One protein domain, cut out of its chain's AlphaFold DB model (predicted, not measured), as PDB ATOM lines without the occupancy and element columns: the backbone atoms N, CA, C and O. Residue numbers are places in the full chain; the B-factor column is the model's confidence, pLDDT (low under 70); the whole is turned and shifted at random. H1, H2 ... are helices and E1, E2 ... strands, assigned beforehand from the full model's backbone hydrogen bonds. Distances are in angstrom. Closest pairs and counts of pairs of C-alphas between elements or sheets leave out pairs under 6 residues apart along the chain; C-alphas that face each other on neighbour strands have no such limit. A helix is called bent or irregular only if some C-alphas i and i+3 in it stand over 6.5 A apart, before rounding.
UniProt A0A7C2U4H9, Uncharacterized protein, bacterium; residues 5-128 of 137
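What this domain is: This is residues 5 to 128 of the 137 residues of an uncharacterized protein of bacterium (UniProt A0A7C2U4H9). A strongly twisted sheet of four strands, E4 to E7, and a smaller three-strand sheet, E1 to E3, whose strand E3 runs near E7, wrap together round helix H3. H1 and H2 pack near H3 on the same face of the larger sheet, and H4, after a long loop, packs on the opposite face. The printed part has 124 residues, in the order E1 E2 E3 H1 H2 H3 E4 E5 E6 E7 H4; both sheets follow chain order and are antiparallel, and the class is mixed, helices and strands. It is compact, with a radius of gyration of the C-alphas of 14.1 A and spans of 41 by 29 by 24 A.

Where its parts are: Find C-alpha 12 at (19.656, 7.819, -49.037), where E1, residues 12 to 14, begins. E2, residues 20 to 28, is 23.0 A long and bends by 63 degrees at residue 24; E3 is residues 34 to 38. Then come H1, residues 39 to 46, H2, residues 49 to 53, and H3, residues 55 to 63, 14.4 A long and irregular, with C-alphas 56 and 59 at 7.4 A. E4 is residues 67 to 71; E5, residues 74 to 84, is 26.3 A long and bends by 71 degrees at residue 77. E6, residues 87 to 96, is 29.4 A long, and E7, residues 99 to 107, 24.7 A. H4, residues 121 to 128, ends at C-alpha 128, (-0.101, -20.655, -32.894).

How they stand to each other: Look first at the meander E4 E5 E6 E7, each strand the antiparallel neighbour of the one before: N 69 and O 79 are 3.0 A apart, N 80 and O 91 2.9 A, N 92 and O 104 3.0 A. E1 E2 E3 is a second meander, with N 13 and O 21 at 2.8 A and N 27 and O 35 at 2.9 A. The closest C-alphas of E3 and E7, Tyr 36 and Phe 101, are 4.7 A apart. H3 runs across the larger sheet at a height of 8.7 A and lies over E2 of the smaller one at 9.4 A. H1 and H2 are on the larger sheet, on the same face as H3; the arrangement is three layers, helices on both faces of a sheet, with H3 on one face of the sheet E4 E5 E6 E7 and H4 on the other. Every O i to N i+4 pair is within hydrogen-bond range in H1, but 3 of 5 in H3, 0 of 1 in H2 and 1 of 4 in H4, whose O i to N i+3 pairs number 1 of 2 and 4 of 5.

The domain as a whole: The C-alphas farthest apart, Val 20 and Phe 126, are 41.8 A apart. The printed part has no cut. The link E7 to H4 is long; within it residues 110 to 111 pair with 119 to 120. Residues 110 to 128 have pLDDT under 70.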
ATOM      1  N   ASP A   5       8.216   4.687 -38.211       93.12
ATOM      2  CA  ASP A   5       9.104   5.778 -37.840       93.12
ATOM      3  C   ASP A   5       9.566   6.510 -39.104       93.12
ATOM      4  O   ASP A   5      10.292   5.954 -39.929       93.12
ATOM      5  N   PHE A   6       9.128   7.756 -39.265       94.69
ATOM      6  CA  PHE A   6       9.466   8.598 -40.413       94.69
ATOM      7  C   PHE A   6      10.684   9.498 -40.163       94.69
ATOM      8  O   PHE A   6      11.038  10.278 -41.042       94.69
ATOM      9  N   SER A   7      11.368   9.396 -39.014       93.44
ATOM     10  CA  SER A   7      12.507  10.272 -38.689       93.44
ATOM     11  C   SER A   7      13.690  10.129 -39.656       93.44
ATOM     12  O   SER A   7      14.567  10.985 -39.695       93.44
ATOM     13  N   CYS A   8      13.745   9.022 -40.397       89.25
ATOM     14  CA  CYS A   8      14.762   8.718 -41.402       89.25
ATOM     15  C   CYS A   8      14.241   8.815 -42.845       89.25
ATOM     16  O   CYS A   8      14.935   8.375 -43.762       89.25
ATOM     17  N   ALA A   9      13.023   9.321 -43.057       93.25
ATOM     18  CA  ALA A   9      12.476   9.510 -44.395       93.25
ATOM     19  C   ALA A   9      13.353  10.487 -45.202       93.25
ATOM     20  O   ALA A   9      13.820  11.490 -44.665       93.25
ATOM     21  N   GLY A  10      13.606  10.183 -46.476       90.81
ATOM     22  CA  GLY A  10      14.464  10.992 -47.351       90.81
ATOM     23  C   GLY A  10      15.966  10.705 -47.231       90.81
ATOM     24  O   GLY A  10      16.748  11.168 -48.059       90.81
ATOM     25  N   VAL A  11      16.399   9.915 -46.241       91.38
ATOM     26  CA  VAL A  11      17.802   9.487 -46.138       91.38
ATOM     27  C   VAL A  11      18.111   8.489 -47.250       91.38
ATOM     28  O   VAL A  11      17.373   7.521 -47.452       91.38
ATOM     29  N   THR A  12      19.224   8.699 -47.953       90.69
ATOM     30  CA  THR A  12      19.656   7.819 -49.037       90.69
ATOM     31  C   THR A  12      20.666   6.766 -48.578       90.69
ATOM     32  O   THR A  12      21.438   6.971 -47.643       90.69
ATOM     33  N   PHE A  13      20.667   5.609 -49.236       84.75
ATOM     34  CA  PHE A  13      21.638   4.536 -49.026       84.75
ATOM     35  C   PHE A  13      21.929   3.796 -50.332       84.75
ATOM     36  O   PHE A  13      21.169   3.882 -51.293       84.75
ATOM     37  N   ILE A  14      23.026   3.040 -50.362       82.75
ATOM     38  CA  ILE A  14      23.403   2.207 -51.509       82.75
ATOM     39  C   ILE A  14      22.995   0.756 -51.233       82.75
ATOM     40  O   ILE A  14      23.566   0.114 -50.344       82.75
ATOM     41  N   ASP A  15      22.054   0.210 -52.002       73.75
ATOM     42  CA  ASP A  15      21.567  -1.169 -51.840       73.75
ATOM     43  C   ASP A  15      22.561  -2.232 -52.344       73.75
ATOM     44  O   ASP A  15      23.663  -1.929 -52.796       73.75
ATOM     45  N   HIS A  16      22.197  -3.513 -52.255       70.50
ATOM     46  CA  HIS A  16      23.047  -4.622 -52.708       70.50
ATOM     47  C   HIS A  16      23.382  -4.592 -54.213       70.50
ATOM     48  O   HIS A  16      24.382  -5.189 -54.601       70.50
ATOM     49  N   ASN A  17      22.613  -3.868 -55.030       75.75
ATOM     50  CA  ASN A  17      22.832  -3.689 -56.467       75.75
ATOM     51  C   ASN A  17      23.633  -2.418 -56.792       75.75
ATOM     52  O   ASN A  17      23.696  -2.009 -57.950       75.75
ATOM     53  N   ASN A  18      24.237  -1.781 -55.783       79.56
ATOM     54  CA  ASN A  18      24.921  -0.493 -55.898       79.56
ATOM     55  C   ASN A  18      24.027   0.652 -56.400       79.56
ATOM     56  O   ASN A  18      24.524   1.630 -56.957       79.56
ATOM     57  N   GLN A  19      22.717   0.565 -56.168       83.31
ATOM     58  CA  GLN A  19      21.778   1.622 -56.516       83.31
ATOM     59  C   GLN A  19      21.533   2.538 -55.321       83.31
ATOM     60  O   GLN A  19      21.398   2.079 -54.180       83.31
ATOM     61  N   VAL A  20      21.468   3.844 -55.591       86.31
ATOM     62  CA  VAL A  20      21.055   4.838 -54.599       86.31
ATOM     63  C   VAL A  20      19.555   4.706 -54.386       86.31
ATOM     64  O   VAL A  20      18.772   4.738 -55.330       86.31
ATOM     65  N   ASN A  21      19.174   4.555 -53.129       87.31
ATOM     66  CA  ASN A  21      17.816   4.309 -52.695       87.31
ATOM     67  C   ASN A  21      17.442   5.255 -51.573       87.31
ATOM     68  O   ASN A  21      18.285   5.596 -50.753       87.31
ATOM     69  N   GLU A  22      16.170   5.619 -51.508       92.56
ATOM     70  CA  GLU A  22      15.634   6.498 -50.477       92.56
ATOM     71  C   GLU A  22      14.822   5.698 -49.459       92.56
ATOM     72  O   GLU A  22      14.001   4.845 -49.825       92.56
ATOM     73  N   ILE A  23      15.066   5.962 -48.177       93.56
ATOM     74  CA  ILE A  23      14.297   5.413 -47.064       93.56
ATOM     75  C   ILE A  23      12.969   6.165 -46.965       93.56
ATOM     76  O   ILE A  23      12.934   7.389 -46.928       93.56
ATOM     77  N   LEU A  24      11.874   5.416 -46.858       95.06
ATOM     78  CA  LEU A  24      10.537   5.958 -46.621       95.06
ATOM     79  C   LEU A  24      10.204   6.004 -45.135       95.06
ATOM     80  O   LEU A  24       9.638   6.978 -44.652       95.06
ATOM     81  N   TYR A  25      10.517   4.928 -44.419       95.38
ATOM     82  CA  TYR A  25      10.308   4.812 -42.982       95.38
ATOM     83  C   TYR A  25      11.127   3.646 -42.425       95.38
ATOM     84  O   TYR A  25      11.617   2.786 -43.165       95.38
ATOM     85  N   ALA A  26      11.236   3.593 -41.105       95.62
ATOM     86  CA  ALA A  26      11.748   2.456 -40.365       95.62
ATOM     87  C   ALA A  26      10.645   1.805 -39.524       95.62
ATOM     88  O   ALA A  26       9.628   2.413 -39.184       95.62
ATOM     89  N   THR A  27      10.847   0.543 -39.167       96.12
ATOM     90  CA  THR A  27       9.976  -0.180 -38.238       96.12
ATOM     91  C   THR A  27      10.818  -0.982 -37.260       96.12
ATOM     92  O   THR A  27      11.733  -1.703 -37.666       96.12
ATOM     93  N   LEU A  28      10.511  -0.866 -35.967       95.12
ATOM     94  CA  LEU A  28      11.126  -1.688 -34.930       95.12
ATOM     95  C   LEU A  28      10.588  -3.122 -35.011       95.12
ATOM     96  O   LEU A  28       9.379  -3.346 -35.060       95.12
ATOM     97  N   THR A  29      11.497  -4.090 -35.021       95.38
ATOM     98  CA  THR A  29      11.163  -5.519 -35.067       95.38
ATOM     99  C   THR A  29      11.205  -6.148 -33.668       95.38
ATOM    100  O   THR A  29      11.938  -5.656 -32.806       95.38
ATOM    101  N   PRO A  30      10.530  -7.292 -33.436       92.88
ATOM    102  CA  PRO A  30      10.657  -8.057 -32.189       92.88
ATOM    103  C   PRO A  30      12.077  -8.548 -31.884       92.88
ATOM    104  O   PRO A  30      12.367  -8.922 -30.754       92.88
ATOM    105  N   LEU A  31      12.967  -8.552 -32.882       91.25
ATOM    106  CA  LEU A  31      14.380  -8.889 -32.711       91.25
ATOM    107  C   LEU A  31      15.219  -7.713 -32.172       91.25
ATOM    108  O   LEU A  31      16.436  -7.838 -32.059       91.25
ATOM    109  N   GLY A  32      14.599  -6.567 -31.867       92.25
ATOM    110  CA  GLY A  32      15.251  -5.425 -31.218       92.25
ATOM    111  C   GLY A  32      15.993  -4.470 -32.157       92.25
ATOM    112  O   GLY A  32      16.685  -3.574 -31.685       92.25
ATOM    113  N   TYR A  33      15.856  -4.623 -33.477       93.50
ATOM    114  CA  TYR A  33      16.467  -3.721 -34.461       93.50
ATOM    115  C   TYR A  33      15.428  -3.003 -35.327       93.50
ATOM    116  O   TYR A  33      14.320  -3.510 -35.533       93.50
ATOM    117  N   LYS A  34      15.825  -1.860 -35.902       94.44
ATOM    118  CA  LYS A  34      15.055  -1.148 -36.931       94.44
ATOM    119  C   LYS A  34      15.294  -1.759 -38.312       94.44
ATOM    120  O   LYS A  34      16.438  -1.956 -38.714       94.44
ATOM    121  N   ALA A  35      14.212  -2.069 -39.018       95.31
ATOM    122  CA  ALA A  35      14.225  -2.436 -40.427       95.31
ATOM    123  C   ALA A  35      13.785  -1.228 -41.260       95.31
ATOM    124  O   ALA A  35      12.699  -0.689 -41.043       95.31
ATOM    125  N   TYR A  36      14.627  -0.809 -42.197       94.56
ATOM    126  CA  TYR A  36      14.370   0.333 -43.070       94.56
ATOM    127  C   TYR A  36      13.658  -0.119 -44.344       94.56
ATOM    128  O   TYR A  36      14.063  -1.091 -44.987       94.56
ATOM    129  N   VAL A  37      12.598   0.593 -44.712       94.56
ATOM    130  CA  VAL A  37      11.819   0.345 -45.927       94.56
ATOM    131  C   VAL A  37      12.136   1.438 -46.931       94.56
ATOM    132  O   VAL A  37      12.033   2.620 -46.609       94.56
ATOM    133  N   SER A  38      12.522   1.046 -48.141       93.50
ATOM    134  CA  SER A  38      12.880   1.969 -49.217       93.50
ATOM    135  C   SER A  38      11.832   2.015 -50.325       93.50
ATOM    136  O   SER A  38      11.008   1.103 -50.454       93.50
ATOM    137  N   ILE A  39      11.897   3.052 -51.167       90.50
ATOM    138  CA  ILE A  39      11.071   3.157 -52.384       90.50
ATOM    139  C   ILE A  39      11.261   1.929 -53.276       90.50
ATOM    140  O   ILE A  39      10.285   1.329 -53.722       90.50
ATOM    141  N   TYR A  40      12.506   1.510 -53.492       89.75
ATOM    142  CA  TYR A  40      12.811   0.350 -54.323       89.75
ATOM    143  C   TYR A  40      12.226  -0.945 -53.776       89.75
ATOM    144  O   TYR A  40      11.691  -1.740 -54.545       89.75
ATOM    145  N   ALA A  41      12.259  -1.152 -52.455       89.56
ATOM    146  CA  ALA A  41      11.623  -2.316 -51.852       89.56
ATOM    147  C   ALA A  41      10.121  -2.348 -52.180       89.56
ATOM    148  O   ALA A  41       9.596  -3.395 -52.557       89.56
ATOM    149  N   LEU A  42       9.434  -1.199 -52.117       91.94
ATOM    150  CA  LEU A  42       8.024  -1.109 -52.507       91.94
ATOM    151  C   LEU A  42       7.814  -1.360 -54.005       91.94
ATOM    152  O   LEU A  42       6.948  -2.156 -54.358       91.94
ATOM    153  N   GLN A  43       8.621  -0.755 -54.877       91.06
ATOM    154  CA  GLN A  43       8.548  -0.977 -56.328       91.06
ATOM    155  C   GLN A  43       8.802  -2.443 -56.703       91.06
ATOM    156  O   GLN A  43       8.187  -2.979 -57.625       91.06
ATOM    157  N   HIS A  44       9.705  -3.115 -55.990       89.31
ATOM    158  CA  HIS A  44       9.954  -4.539 -56.169       89.31
ATOM    159  C   HIS A  44       8.726  -5.367 -55.762       89.31
ATOM    160  O   HIS A  44       8.312  -6.265 -56.491       89.31
ATOM    161  N   ILE A  45       8.095  -5.028 -54.635       92.62
ATOM    162  CA  ILE A  45       6.878  -5.683 -54.135       92.62
ATOM    163  C   ILE A  45       5.689  -5.490 -55.080       92.62
ATOM    164  O   ILE A  45       4.888  -6.407 -55.252       92.62
ATOM    165  N   GLU A  46       5.579  -4.332 -55.730       93.06
ATOM    166  CA  GLU A  46       4.500  -4.044 -56.681       93.06
ATOM    167  C   GLU A  46       4.465  -5.015 -57.869       93.06
ATOM    168  O   GLU A  46       3.390  -5.271 -58.414       93.06
ATOM    169  N   LYS A  47       5.606  -5.630 -58.211       90.56
ATOM    170  CA  LYS A  47       5.718  -6.655 -59.262       90.56
ATOM    171  C   LYS A  47       5.128  -8.011 -58.856       90.56
ATOM    172  O   LYS A  47       4.959  -8.879 -59.709       90.56
ATOM    173  N   HIS A  48       4.806  -8.213 -57.577       87.12
ATOM    174  CA  HIS A  48       4.230  -9.447 -57.049       87.12
ATOM    175  C   HIS A  48       2.731  -9.244 -56.755       87.12
ATOM    176  O   HIS A  48       2.400  -8.611 -55.753       87.12
ATOM    177  N   PRO A  49       1.794  -9.792 -57.557       89.06
ATOM    178  CA  PRO A  49       0.372  -9.429 -57.488       89.06
ATOM    179  C   PRO A  49      -0.280  -9.579 -56.109       89.06
ATOM    180  O   PRO A  49      -1.087  -8.743 -55.709       89.06
ATOM    181  N   ILE A  50       0.062 -10.638 -55.370       88.88
ATOM    182  CA  ILE A  50      -0.503 -10.899 -54.040       88.88
ATOM    183  C   ILE A  50       0.170 -10.021 -52.984       88.88
ATOM    184  O   ILE A  50      -0.520  -9.377 -52.200       88.88
ATOM    185  N   ALA A  51       1.499  -9.908 -53.006       91.62
ATOM    186  CA  ALA A  51       2.221  -9.060 -52.061       91.62
ATOM    187  C   ALA A  51       1.899  -7.565 -52.259       91.62
ATOM    188  O   ALA A  51       1.736  -6.837 -51.287       91.62
ATOM    189  N   SER A  52       1.712  -7.113 -53.500       93.12
ATOM    190  CA  SER A  52       1.346  -5.733 -53.836       93.12
ATOM    191  C   SER A  52       0.054  -5.282 -53.142       93.12
ATOM    192  O   SER A  52      -0.001  -4.178 -52.597       93.12
ATOM    193  N   LYS A  53      -0.952  -6.167 -53.039       93.56
ATOM    194  CA  LYS A  53      -2.205  -5.902 -52.301       93.56
ATOM    195  C   LYS A  53      -1.981  -5.635 -50.809       93.56
ATOM    196  O   LYS A  53      -2.792  -4.961 -50.185       93.56
ATOM    197  N   HIS A  54      -0.870  -6.124 -50.267       92.81
ATOM    198  CA  HIS A  54      -0.485  -6.016 -48.863       92.81
ATOM    199  C   HIS A  54       0.742  -5.126 -48.643       92.81
ATOM    200  O   HIS A  54       1.306  -5.115 -47.552       92.81
ATOM    201  N   LYS A  55       1.195  -4.351 -49.639       91.56
ATOM    202  CA  LYS A  55       2.429  -3.546 -49.522       91.56
ATOM    203  C   LYS A  55       2.411  -2.556 -48.350       91.56
ATOM    204  O   LYS A  55       3.448  -2.239 -47.777       91.56
ATOM    205  N   ASN A  56       1.224  -2.099 -47.953       91.44
ATOM    206  CA  ASN A  56       1.046  -1.212 -46.804       91.44
ATOM    207  C   ASN A  56       1.178  -1.936 -45.451       91.44
ATOM    208  O   ASN A  56       1.367  -1.283 -44.424       91.44
ATOM    209  N   ASP A  57       1.157  -3.266 -45.441       93.81
ATOM    210  CA  ASP A  57       1.213  -4.073 -44.227       93.81
ATOM    211  C   ASP A  57       2.646  -4.376 -43.776       93.81
ATOM    212  O   ASP A  57       2.829  -4.934 -42.700       93.81
ATOM    213  N   ILE A  58       3.678  -3.992 -44.537       95.12
ATOM    214  CA  ILE A  58       5.087  -4.307 -44.231       95.12
ATOM    215  C   ILE A  58       5.451  -3.942 -42.786       95.12
ATOM    216  O   ILE A  58       5.975  -4.780 -42.055       95.12
ATOM    217  N   ALA A  59       5.118  -2.728 -42.335       95.81
ATOM    218  CA  ALA A  59       5.368  -2.306 -40.956       95.81
ATOM    219  C   ALA A  59       4.661  -3.212 -39.931       95.81
ATOM    220  O   ALA A  59       5.218  -3.555 -38.888       95.81
ATOM    221  N   TYR A  60       3.436  -3.641 -40.231       95.12
ATOM    222  CA  TYR A  60       2.690  -4.553 -39.372       95.12
ATOM    223  C   TYR A  60       3.301  -5.953 -39.341       95.12
ATOM    224  O   TYR A  60       3.487  -6.505 -38.260       95.12
ATOM    225  N   ILE A  61       3.706  -6.488 -40.492       95.25
ATOM    226  CA  ILE A  61       4.380  -7.786 -40.593       95.25
ATOM    227  C   ILE A  61       5.711  -7.776 -39.829       95.25
ATOM    228  O   ILE A  61       6.017  -8.727 -39.116       95.25
ATOM    229  N   LEU A  62       6.489  -6.697 -39.939       95.62
ATOM    230  CA  LEU A  62       7.794  -6.569 -39.286       95.62
ATOM    231  C   LEU A  62       7.704  -6.413 -37.767       95.62
ATOM    232  O   LEU A  62       8.548  -6.951 -37.054       95.62
ATOM    233  N   SER A  63       6.708  -5.675 -37.275       95.31
ATOM    234  CA  SER A  63       6.519  -5.422 -35.838       95.31
ATOM    235  C   SER A  63       5.741  -6.532 -35.132       95.31
ATOM    236  O   SER A  63       5.950  -6.771 -33.948       95.31
ATOM    237  N   ASN A  64       4.853  -7.221 -35.851       92.88
ATOM    238  CA  ASN A  64       3.976  -8.256 -35.312       92.88
ATOM    239  C   ASN A  64       3.993  -9.521 -36.190       92.88
ATOM    240  O   ASN A  64       2.925  -9.964 -36.624       92.88
ATOM    241  N   PRO A  65       5.163 -10.114 -36.486       92.12
ATOM    242  CA  PRO A  65       5.238 -11.357 -37.240       92.12
ATOM    243  C   PRO A  65       4.587 -12.492 -36.450       92.12
ATOM    244  O   PRO A  65       4.621 -12.526 -35.221       92.12
ATOM    245  N   ASP A  66       4.025 -13.454 -37.165       88.75
ATOM    246  CA  ASP A  66       3.588 -14.711 -36.561       88.75
ATOM    247  C   ASP A  66       4.781 -15.675 -36.382       88.75
ATOM    248  O   ASP A  66       4.769 -16.514 -35.485       88.75
ATOM    249  N   LEU A  67       5.837 -15.531 -37.196       87.38
ATOM    250  CA  LEU A  67       7.100 -16.264 -37.071       87.38
ATOM    251  C   LEU A  67       8.262 -15.457 -37.658       87.38
ATOM    252  O   LEU A  67       8.097 -14.747 -38.649       87.38
ATOM    253  N   VAL A  68       9.454 -15.630 -37.089       89.69
ATOM    254  CA  VAL A  68      10.702 -15.105 -37.650       89.69
ATOM    255  C   VAL A  68      11.715 -16.233 -37.786       89.69
ATOM    256  O   VAL A  68      11.970 -16.950 -36.819       89.69
ATOM    257  N   THR A  69      12.305 -16.386 -38.971       87.06
ATOM    258  CA  THR A  69      13.380 -17.359 -39.210       87.06
ATOM    259  C   THR A  69      14.601 -16.681 -39.831       87.06
ATOM    260  O   THR A  69      14.461 -15.696 -40.561       87.06
ATOM    261  N   PRO A  70      15.826 -17.158 -39.557       86.00
ATOM    262  CA  PRO A  70      16.974 -16.787 -40.371       86.00
ATOM    263  C   PRO A  70      16.836 -17.412 -41.764       86.00
ATOM    264  O   PRO A  70      16.354 -18.537 -41.913       86.00
ATOM    265  N   ASN A  71      17.292 -16.703 -42.793       82.44
ATOM    266  CA  ASN A  71      17.400 -17.269 -44.130       82.44
ATOM    267  C   ASN A  71      18.495 -18.358 -44.118       82.44
ATOM    268  O   ASN A  71      19.624 -18.054 -43.725       82.44
ATOM    269  N   PRO A  72      18.206 -19.602 -44.547       77.44
ATOM    270  CA  PRO A  72      19.190 -20.688 -44.540       77.44
ATOM    271  C   PRO A  72      20.424 -20.393 -45.399       77.44
ATOM    272  O   PRO A  72      21.521 -20.811 -45.040       77.44
ATOM    273  N   ASP A  73      20.257 -19.641 -46.487       80.44
ATOM    274  CA  ASP A  73      21.340 -19.326 -47.424       80.44
ATOM    275  C   ASP A  73      22.183 -18.130 -46.940       80.44
ATOM    276  O   ASP A  73      23.322 -17.934 -47.359       80.44
ATOM    277  N   ASN A  74      21.633 -17.311 -46.037       83.81
ATOM    278  CA  ASN A  74      22.324 -16.175 -45.438       83.81
ATOM    279  C   ASN A  74      21.770 -15.896 -44.039       83.81
ATOM    280  O   ASN A  74      20.810 -15.138 -43.879       83.81
ATOM    281  N   LEU A  75      22.436 -16.436 -43.019       84.12
ATOM    282  CA  LEU A  75      21.997 -16.360 -41.623       84.12
ATOM    283  C   LEU A  75      21.888 -14.929 -41.064       84.12
ATOM    284  O   LEU A  75      21.258 -14.731 -40.031       84.12
ATOM    285  N   LYS A  76      22.477 -13.919 -41.723       87.38
ATOM    286  CA  LYS A  76      22.311 -12.509 -41.325       87.38
ATOM    287  C   LYS A  76      20.950 -11.943 -41.745       87.38
ATOM    288  O   LYS A  76      20.470 -10.985 -41.134       87.38
ATOM    289  N   THR A  77      20.346 -12.521 -42.783       89.69
ATOM    290  CA  THR A  77      19.023 -12.151 -43.291       89.69
ATOM    291  C   THR A  77      17.948 -12.832 -42.458       89.69
ATOM    292  O   THR A  77      18.005 -14.039 -42.244       89.69
ATOM    293  N   HIS A  78      16.941 -12.075 -42.036       91.81
ATOM    294  CA  HIS A  78      15.773 -12.622 -41.347       91.81
ATOM    295  C   HIS A  78      14.540 -12.530 -42.237       91.81
ATOM    296  O   HIS A  78      14.371 -11.566 -42.984       91.81
ATOM    297  N   ILE A  79      13.677 -13.533 -42.141       92.50
ATOM    298  CA  ILE A  79      12.415 -13.616 -42.860       92.50
ATOM    299  C   ILE A  79      11.286 -13.550 -41.833       92.50
ATOM    300  O   ILE A  79      11.212 -14.370 -40.919       92.50
ATOM    301  N   PHE A  80      10.433 -12.544 -41.982       93.25
ATOM    302  CA  PHE A  80       9.288 -12.266 -41.123       93.25
ATOM    303  C   PHE A  80       8.029 -12.770 -41.812       93.25
ATOM    304  O   PHE A  80       7.694 -12.304 -42.899       93.25
ATOM    305  N   TYR A  81       7.340 -13.717 -41.187       91.44
ATOM    306  CA  TYR A  81       6.154 -14.352 -41.743       91.44
ATOM    307  C   TYR A  81       4.885 -13.848 -41.064       91.44
ATOM    308  O   TYR A  81       4.836 -13.728 -39.837       91.44
ATOM    309  N   LYS A  82       3.837 -13.607 -41.854       91.25
ATOM    310  CA  LYS A  82       2.508 -13.229 -41.361       91.25
ATOM    311  C   LYS A  82       1.404 -13.937 -42.134       91.25
ATOM    312  O   LYS A  82       1.381 -13.889 -43.363       91.25
ATOM    313  N   SER A  83       0.485 -14.567 -41.409       89.12
ATOM    314  CA  SER A  83      -0.679 -15.228 -41.993       89.12
ATOM    315  C   SER A  83      -1.872 -14.277 -42.093       89.12
ATOM    316  O   SER A  83      -2.208 -13.555 -41.153       89.12
ATOM    317  N   TYR A  84      -2.534 -14.332 -43.245       86.88
ATOM    318  CA  TYR A  84      -3.782 -13.657 -43.581       86.88
ATOM    319  C   TYR A  84      -4.782 -14.707 -44.080       86.88
ATOM    320  O   TYR A  84      -5.002 -14.885 -45.280       86.88
ATOM    321  N   GLY A  85      -5.362 -15.469 -43.150       83.00
ATOM    322  CA  GLY A  85      -6.246 -16.585 -43.486       83.00
ATOM    323  C   GLY A  85      -5.496 -17.673 -44.260       83.00
ATOM    324  O   GLY A  85      -4.668 -18.374 -43.690       83.00
ATOM    325  N   LYS A  86      -5.786 -17.812 -45.561       81.19
ATOM    326  CA  LYS A  86      -5.121 -18.788 -46.447       81.19
ATOM    327  C   LYS A  86      -3.809 -18.283 -47.057       81.19
ATOM    328  O   LYS A  86      -3.101 -19.072 -47.670       81.19
ATOM    329  N   ILE A  87      -3.506 -16.994 -46.915       85.88
ATOM    330  CA  ILE A  87      -2.312 -16.362 -47.483       85.88
ATOM    331  C   ILE A  87      -1.233 -16.305 -46.406       85.88
ATOM    332  O   ILE A  87      -1.511 -15.980 -45.251       85.88
ATOM    333  N   LEU A  88       0.009 -16.576 -46.791       88.62
ATOM    334  CA  LEU A  88       1.181 -16.375 -45.950       88.62
ATOM    335  C   LEU A  88       2.138 -15.425 -46.664       88.62
ATOM    336  O   LEU A  88       2.609 -15.708 -47.762       88.62
ATOM    337  N   LEU A  89       2.418 -14.286 -46.042       91.94
ATOM    338  CA  LEU A  89       3.367 -13.306 -46.558       91.94
ATOM    339  C   LEU A  89       4.691 -13.425 -45.823       91.94
ATOM    340  O   LEU A  89       4.719 -13.585 -44.604       91.94
ATOM    341  N   ALA A  90       5.779 -13.312 -46.575       92.62
ATOM    342  CA  ALA A  90       7.137 -13.300 -46.067       92.62
ATOM    343  C   ALA A  90       7.814 -11.983 -46.443       92.62
ATOM    344  O   ALA A  90       7.925 -11.663 -47.625       92.62
ATOM    345  N   VAL A  91       8.290 -11.238 -45.446       95.12
ATOM    346  CA  VAL A  91       9.109 -10.033 -45.622       95.12
ATOM    347  C   VAL A  91      10.558 -10.385 -45.311       95.12
ATOM    348  O   VAL A  91      10.881 -10.800 -44.198       95.12
ATOM    349  N   ALA A  92      11.442 -10.219 -46.291       93.50
ATOM    350  CA  ALA A  92      12.867 -10.484 -46.129       93.50
ATOM    351  C   ALA A  92      13.609  -9.204 -45.723       93.50
ATOM    352  O   ALA A  92      13.547  -8.196 -46.429       93.50
ATOM    353  N   VAL A  93      14.352  -9.267 -44.618       94.12
ATOM    354  CA  VAL A  93      15.197  -8.179 -44.114       94.12
ATOM    355  C   VAL A  93      16.660  -8.591 -44.189       94.12
ATOM    356  O   VAL A  93      17.103  -9.481 -43.460       94.12
ATOM    357  N   GLN A  94      17.412  -7.930 -45.063       91.75
ATOM    358  CA  GLN A  94      18.836  -8.173 -45.290       91.75
ATOM    359  C   GLN A  94      19.705  -7.207 -44.482       91.75
ATOM    360  O   GLN A  94      19.233  -6.167 -44.027       91.75
ATOM    361  N   VAL A  95      20.986  -7.547 -44.323       89.88
ATOM    362  CA  VAL A  95      21.993  -6.693 -43.675       89.88
ATOM    363  C   VAL A  95      23.016  -6.240 -44.705       89.88
ATOM    364  O   VAL A  95      23.602  -7.082 -45.384       89.88
ATOM    365  N   LYS A  96      23.288  -4.934 -44.768       83.38
ATOM    366  CA  LYS A  96      24.410  -4.356 -45.515       83.38
ATOM    367  C   LYS A  96      25.035  -3.237 -44.687       83.38
ATOM    368  O   LYS A  96      24.316  -2.359 -44.230       83.38
ATOM    369  N   ASN A  97      26.357  -3.277 -44.503       83.62
ATOM    370  CA  ASN A  97      27.103  -2.303 -43.691       83.62
ATOM    371  C   ASN A  97      26.456  -2.071 -42.314       83.62
ATOM    372  O   ASN A  97      26.208  -0.938 -41.927       83.62
ATOM    373  N   GLU A  98      26.101  -3.163 -41.626       84.62
ATOM    374  CA  GLU A  98      25.427  -3.167 -40.311       84.62
ATOM    375  C   GLU A  98      23.994  -2.607 -40.286       84.62
ATOM    376  O   GLU A  98      23.280  -2.779 -39.298       84.62
ATOM    377  N   VAL A  99      23.510  -2.048 -41.395       86.94
ATOM    378  CA  VAL A  99      22.145  -1.537 -41.525       86.94
ATOM    379  C   VAL A  99      21.217  -2.613 -42.095       86.94
ATOM    380  O   VAL A  99      21.605  -3.422 -42.945       86.94
ATOM    381  N   ARG A 100      19.975  -2.654 -41.596       91.50
ATOM    382  CA  ARG A 100      18.984  -3.686 -41.927       91.50
ATOM    383  C   ARG A 100      17.863  -3.144 -42.803       91.50
ATOM    384  O   ARG A 100      17.063  -2.339 -42.344       91.50
ATOM    385  N   PHE A 101      17.757  -3.630 -44.033       91.88
ATOM    386  CA  PHE A 101      16.796  -3.126 -45.016       91.88
ATOM    387  C   PHE A 101      15.818  -4.210 -45.449       91.88
ATOM    388  O   PHE A 101      16.194  -5.376 -45.594       91.88
ATOM    389  N   VAL A 102      14.570  -3.821 -45.700       91.62
ATOM    390  CA  VAL A 102      13.613  -4.684 -46.393       91.62
ATOM    391  C   VAL A 102      14.081  -4.860 -47.830       91.62
ATOM    392  O   VAL A 102      14.225  -3.891 -48.568       91.62
ATOM    393  N   ALA A 103      14.310  -6.109 -48.221       88.50
ATOM    394  CA  ALA A 103      14.690  -6.456 -49.582       88.50
ATOM    395  C   ALA A 103      13.460  -6.706 -50.458       88.50
ATOM    396  O   ALA A 103      13.410  -6.272 -51.602       88.50
ATOM    397  N   THR A 104      12.469  -7.427 -49.927       92.00
ATOM    398  CA  THR A 104      11.255  -7.786 -50.666       92.00
ATOM    399  C   THR A 104      10.162  -8.296 -49.727       92.00
ATOM    400  O   THR A 104      10.411  -8.598 -48.554       92.00
ATOM    401  N   MET A 105       8.964  -8.448 -50.281       94.25
ATOM    402  CA  MET A 105       7.851  -9.199 -49.725       94.25
ATOM    403  C   MET A 105       7.235 -10.069 -50.819       94.25
ATOM    404  O   MET A 105       7.034  -9.609 -51.943       94.25
ATOM    405  N   TYR A 106       6.910 -11.313 -50.488       91.94
ATOM    406  CA  TYR A 106       6.280 -12.254 -51.412       91.94
ATOM    407  C   TYR A 106       5.303 -13.171 -50.676       91.94
ATOM    408  O   TYR A 106       5.361 -13.313 -49.452       91.94
ATOM    409  N   GLU A 107       4.399 -13.796 -51.429       89.75
ATOM    410  CA  GLU A 107       3.594 -14.900 -50.913       89.75
ATOM    411  C   GLU A 107       4.478 -16.140 -50.768       89.75
ATOM    412  O   GLU A 107       5.087 -16.609 -51.732       89.75
ATOM    413  N   ALA A 108       4.565 -16.661 -49.552       82.38
ATOM    414  CA  ALA A 108       5.334 -17.845 -49.233       82.38
ATOM    415  C   ALA A 108       4.371 -19.021 -49.046       82.38
ATOM    416  O   ALA A 108       3.747 -19.109 -47.994       82.38
ATOM    417  N   PRO A 109       4.258 -19.964 -50.000       71.25
ATOM    418  CA  PRO A 109       3.388 -21.126 -49.810       71.25
ATOM    419  C   PRO A 109       3.843 -21.991 -48.623       71.25
ATOM    420  O   PRO A 109       3.018 -22.629 -47.968       71.25
ATOM    421  N   ASN A 110       5.152 -21.962 -48.329       68.12
ATOM    422  CA  ASN A 110       5.792 -22.705 -47.251       68.12
ATOM    423  C   ASN A 110       6.834 -21.849 -46.515       68.12
ATOM    424  O   ASN A 110       7.522 -21.028 -47.130       68.12
ATOM    425  N   VAL A 111       7.024 -22.113 -45.224       64.00
ATOM    426  CA  VAL A 111       8.090 -21.517 -44.406       64.00
ATOM    427  C   VAL A 111       9.373 -22.336 -44.538       64.00
ATOM    428  O   VAL A 111       9.345 -23.566 -44.462       64.00
ATOM    429  N   LYS A 112      10.518 -21.657 -44.685       61.12
ATOM    430  CA  LYS A 112      11.841 -22.271 -44.518       61.12
ATOM    431  C   LYS A 112      12.354 -21.980 -43.102       61.12
ATOM    432  O   LYS A 112      12.553 -20.817 -42.752       61.12
ATOM    433  N   GLY A 113      12.616 -23.031 -42.325       55.81
ATOM    434  CA  GLY A 113      13.360 -22.943 -41.065       55.81
ATOM    435  C   GLY A 113      12.648 -23.567 -39.867       55.81
ATOM    436  O   GLY A 113      11.674 -23.011 -39.381       55.81
ATOM    437  N   LEU A 114      13.192 -24.698 -39.400       52.53
ATOM    438  CA  LEU A 114      13.048 -25.323 -38.072       52.53
ATOM    439  C   LEU A 114      13.917 -26.604 -38.048       52.53
ATOM    440  O   LEU A 114      13.429 -27.700 -37.852       52.53
ATOM    441  N   LYS A 115      15.222 -26.490 -38.345       45.59
ATOM    442  CA  LYS A 115      16.191 -27.605 -38.521       45.59
ATOM    443  C   LYS A 115      15.813 -28.767 -39.477       45.59
ATOM    444  O   LYS A 115      16.734 -29.480 -39.846       45.59
ATOM    445  N   GLN A 116      14.578 -28.921 -39.957       48.19
ATOM    446  CA  GLN A 116      14.152 -29.863 -41.001       48.19
ATOM    447  C   GLN A 116      12.809 -29.413 -41.617       48.19
ATOM    448  O   GLN A 116      11.943 -28.910 -40.911       48.19
ATOM    449  N   GLU A 117      12.699 -29.615 -42.935       56.72
ATOM    450  CA  GLU A 117      11.502 -29.572 -43.798       56.72
ATOM    451  C   GLU A 117      10.719 -28.248 -43.941       56.72
ATOM    452  O   GLU A 117      10.766 -27.326 -43.128       56.72
ATOM    453  N   ARG A 118      10.076 -28.106 -45.107       62.16
ATOM    454  CA  ARG A 118       9.192 -26.982 -45.439       62.16
ATOM    455  C   ARG A 118       7.898 -27.154 -44.641       62.16
ATOM    456  O   ARG A 118       7.318 -28.227 -44.715       62.16
ATOM    457  N   ILE A 119       7.428 -26.113 -43.954       63.47
ATOM    458  CA  ILE A 119       6.151 -26.145 -43.213       63.47
ATOM    459  C   ILE A 119       5.069 -25.477 -44.065       63.47
ATOM    460  O   ILE A 119       5.273 -24.347 -44.524       63.47
ATOM    461  N   LEU A 120       3.941 -26.157 -44.285       64.94
ATOM    462  CA  LEU A 120       2.806 -25.643 -45.056       64.94
ATOM    463  C   LEU A 120       2.100 -24.496 -44.308       64.94
ATOM    464  O   LEU A 120       2.052 -24.454 -43.080       64.94
ATOM    465  N   THR A 121       1.452 -23.590 -45.043       64.50
ATOM    466  CA  THR A 121       0.648 -22.500 -44.444       64.50
ATOM    467  C   THR A 121      -0.484 -23.009 -43.536       64.50
ATOM    468  O   THR A 121      -0.814 -22.377 -42.535       64.50
ATOM    469  N   SER A 122      -1.074 -24.168 -43.834       64.56
ATOM    470  CA  SER A 122      -2.068 -24.802 -42.956       64.56
ATOM    471  C   SER A 122      -1.465 -25.211 -41.611       64.56
ATOM    472  O   SER A 122      -2.091 -25.008 -40.577       64.56
ATOM    473  N   GLU A 123      -0.237 -25.730 -41.616       63.78
ATOM    474  CA  GLU A 123       0.516 -26.159 -40.430       63.78
ATOM    475  C   GLU A 123       1.018 -24.963 -39.610       63.78
ATOM    476  O   GLU A 123       1.103 -25.031 -38.384       63.78
ATOM    477  N   PHE A 124       1.260 -23.828 -40.269       64.94
ATOM    478  CA  PHE A 124       1.627 -22.561 -39.639       64.94
ATOM    479  C   PHE A 124       0.603 -22.085 -38.597       64.94
ATOM    480  O   PHE A 124       0.975 -21.605 -37.527       64.94
ATOM    481  N   LEU A 125      -0.695 -22.252 -38.874       57.16
ATOM    482  CA  LEU A 125      -1.764 -21.870 -37.946       57.16
ATOM    483  C   LEU A 125      -1.839 -22.799 -36.724       57.16
ATOM    484  O   LEU A 125      -2.192 -22.339 -35.638       57.16
ATOM    485  N   PHE A 126      -1.435 -24.067 -36.860       54.03
ATOM    486  CA  PHE A 126      -1.341 -25.003 -35.733       54.03
ATOM    487  C   PHE A 126      -0.204 -24.639 -34.764       54.03
ATOM    488  O   PHE A 126      -0.349 -24.836 -33.557       54.03
ATOM    489  N   LEU A 127       0.884 -24.023 -35.244       54.03
ATOM    490  CA  LEU A 127       1.991 -23.551 -34.391       54.03
ATOM    491  C   LEU A 127       1.571 -22.433 -33.419       54.03
ATOM    492  O   LEU A 127       2.204 -22.240 -32.381       54.03
ATOM    493  N   ARG A 128       0.469 -21.733 -33.716       49.81
ATOM    494  CA  ARG A 128      -0.101 -20.655 -32.894       49.81
ATOM    495  C   ARG A 128      -0.846 -21.164 -31.645       49.81
ATOM    496  O   ARG A 128      -1.134 -20.371 -30.755       49.81
TER     497      ARG A 128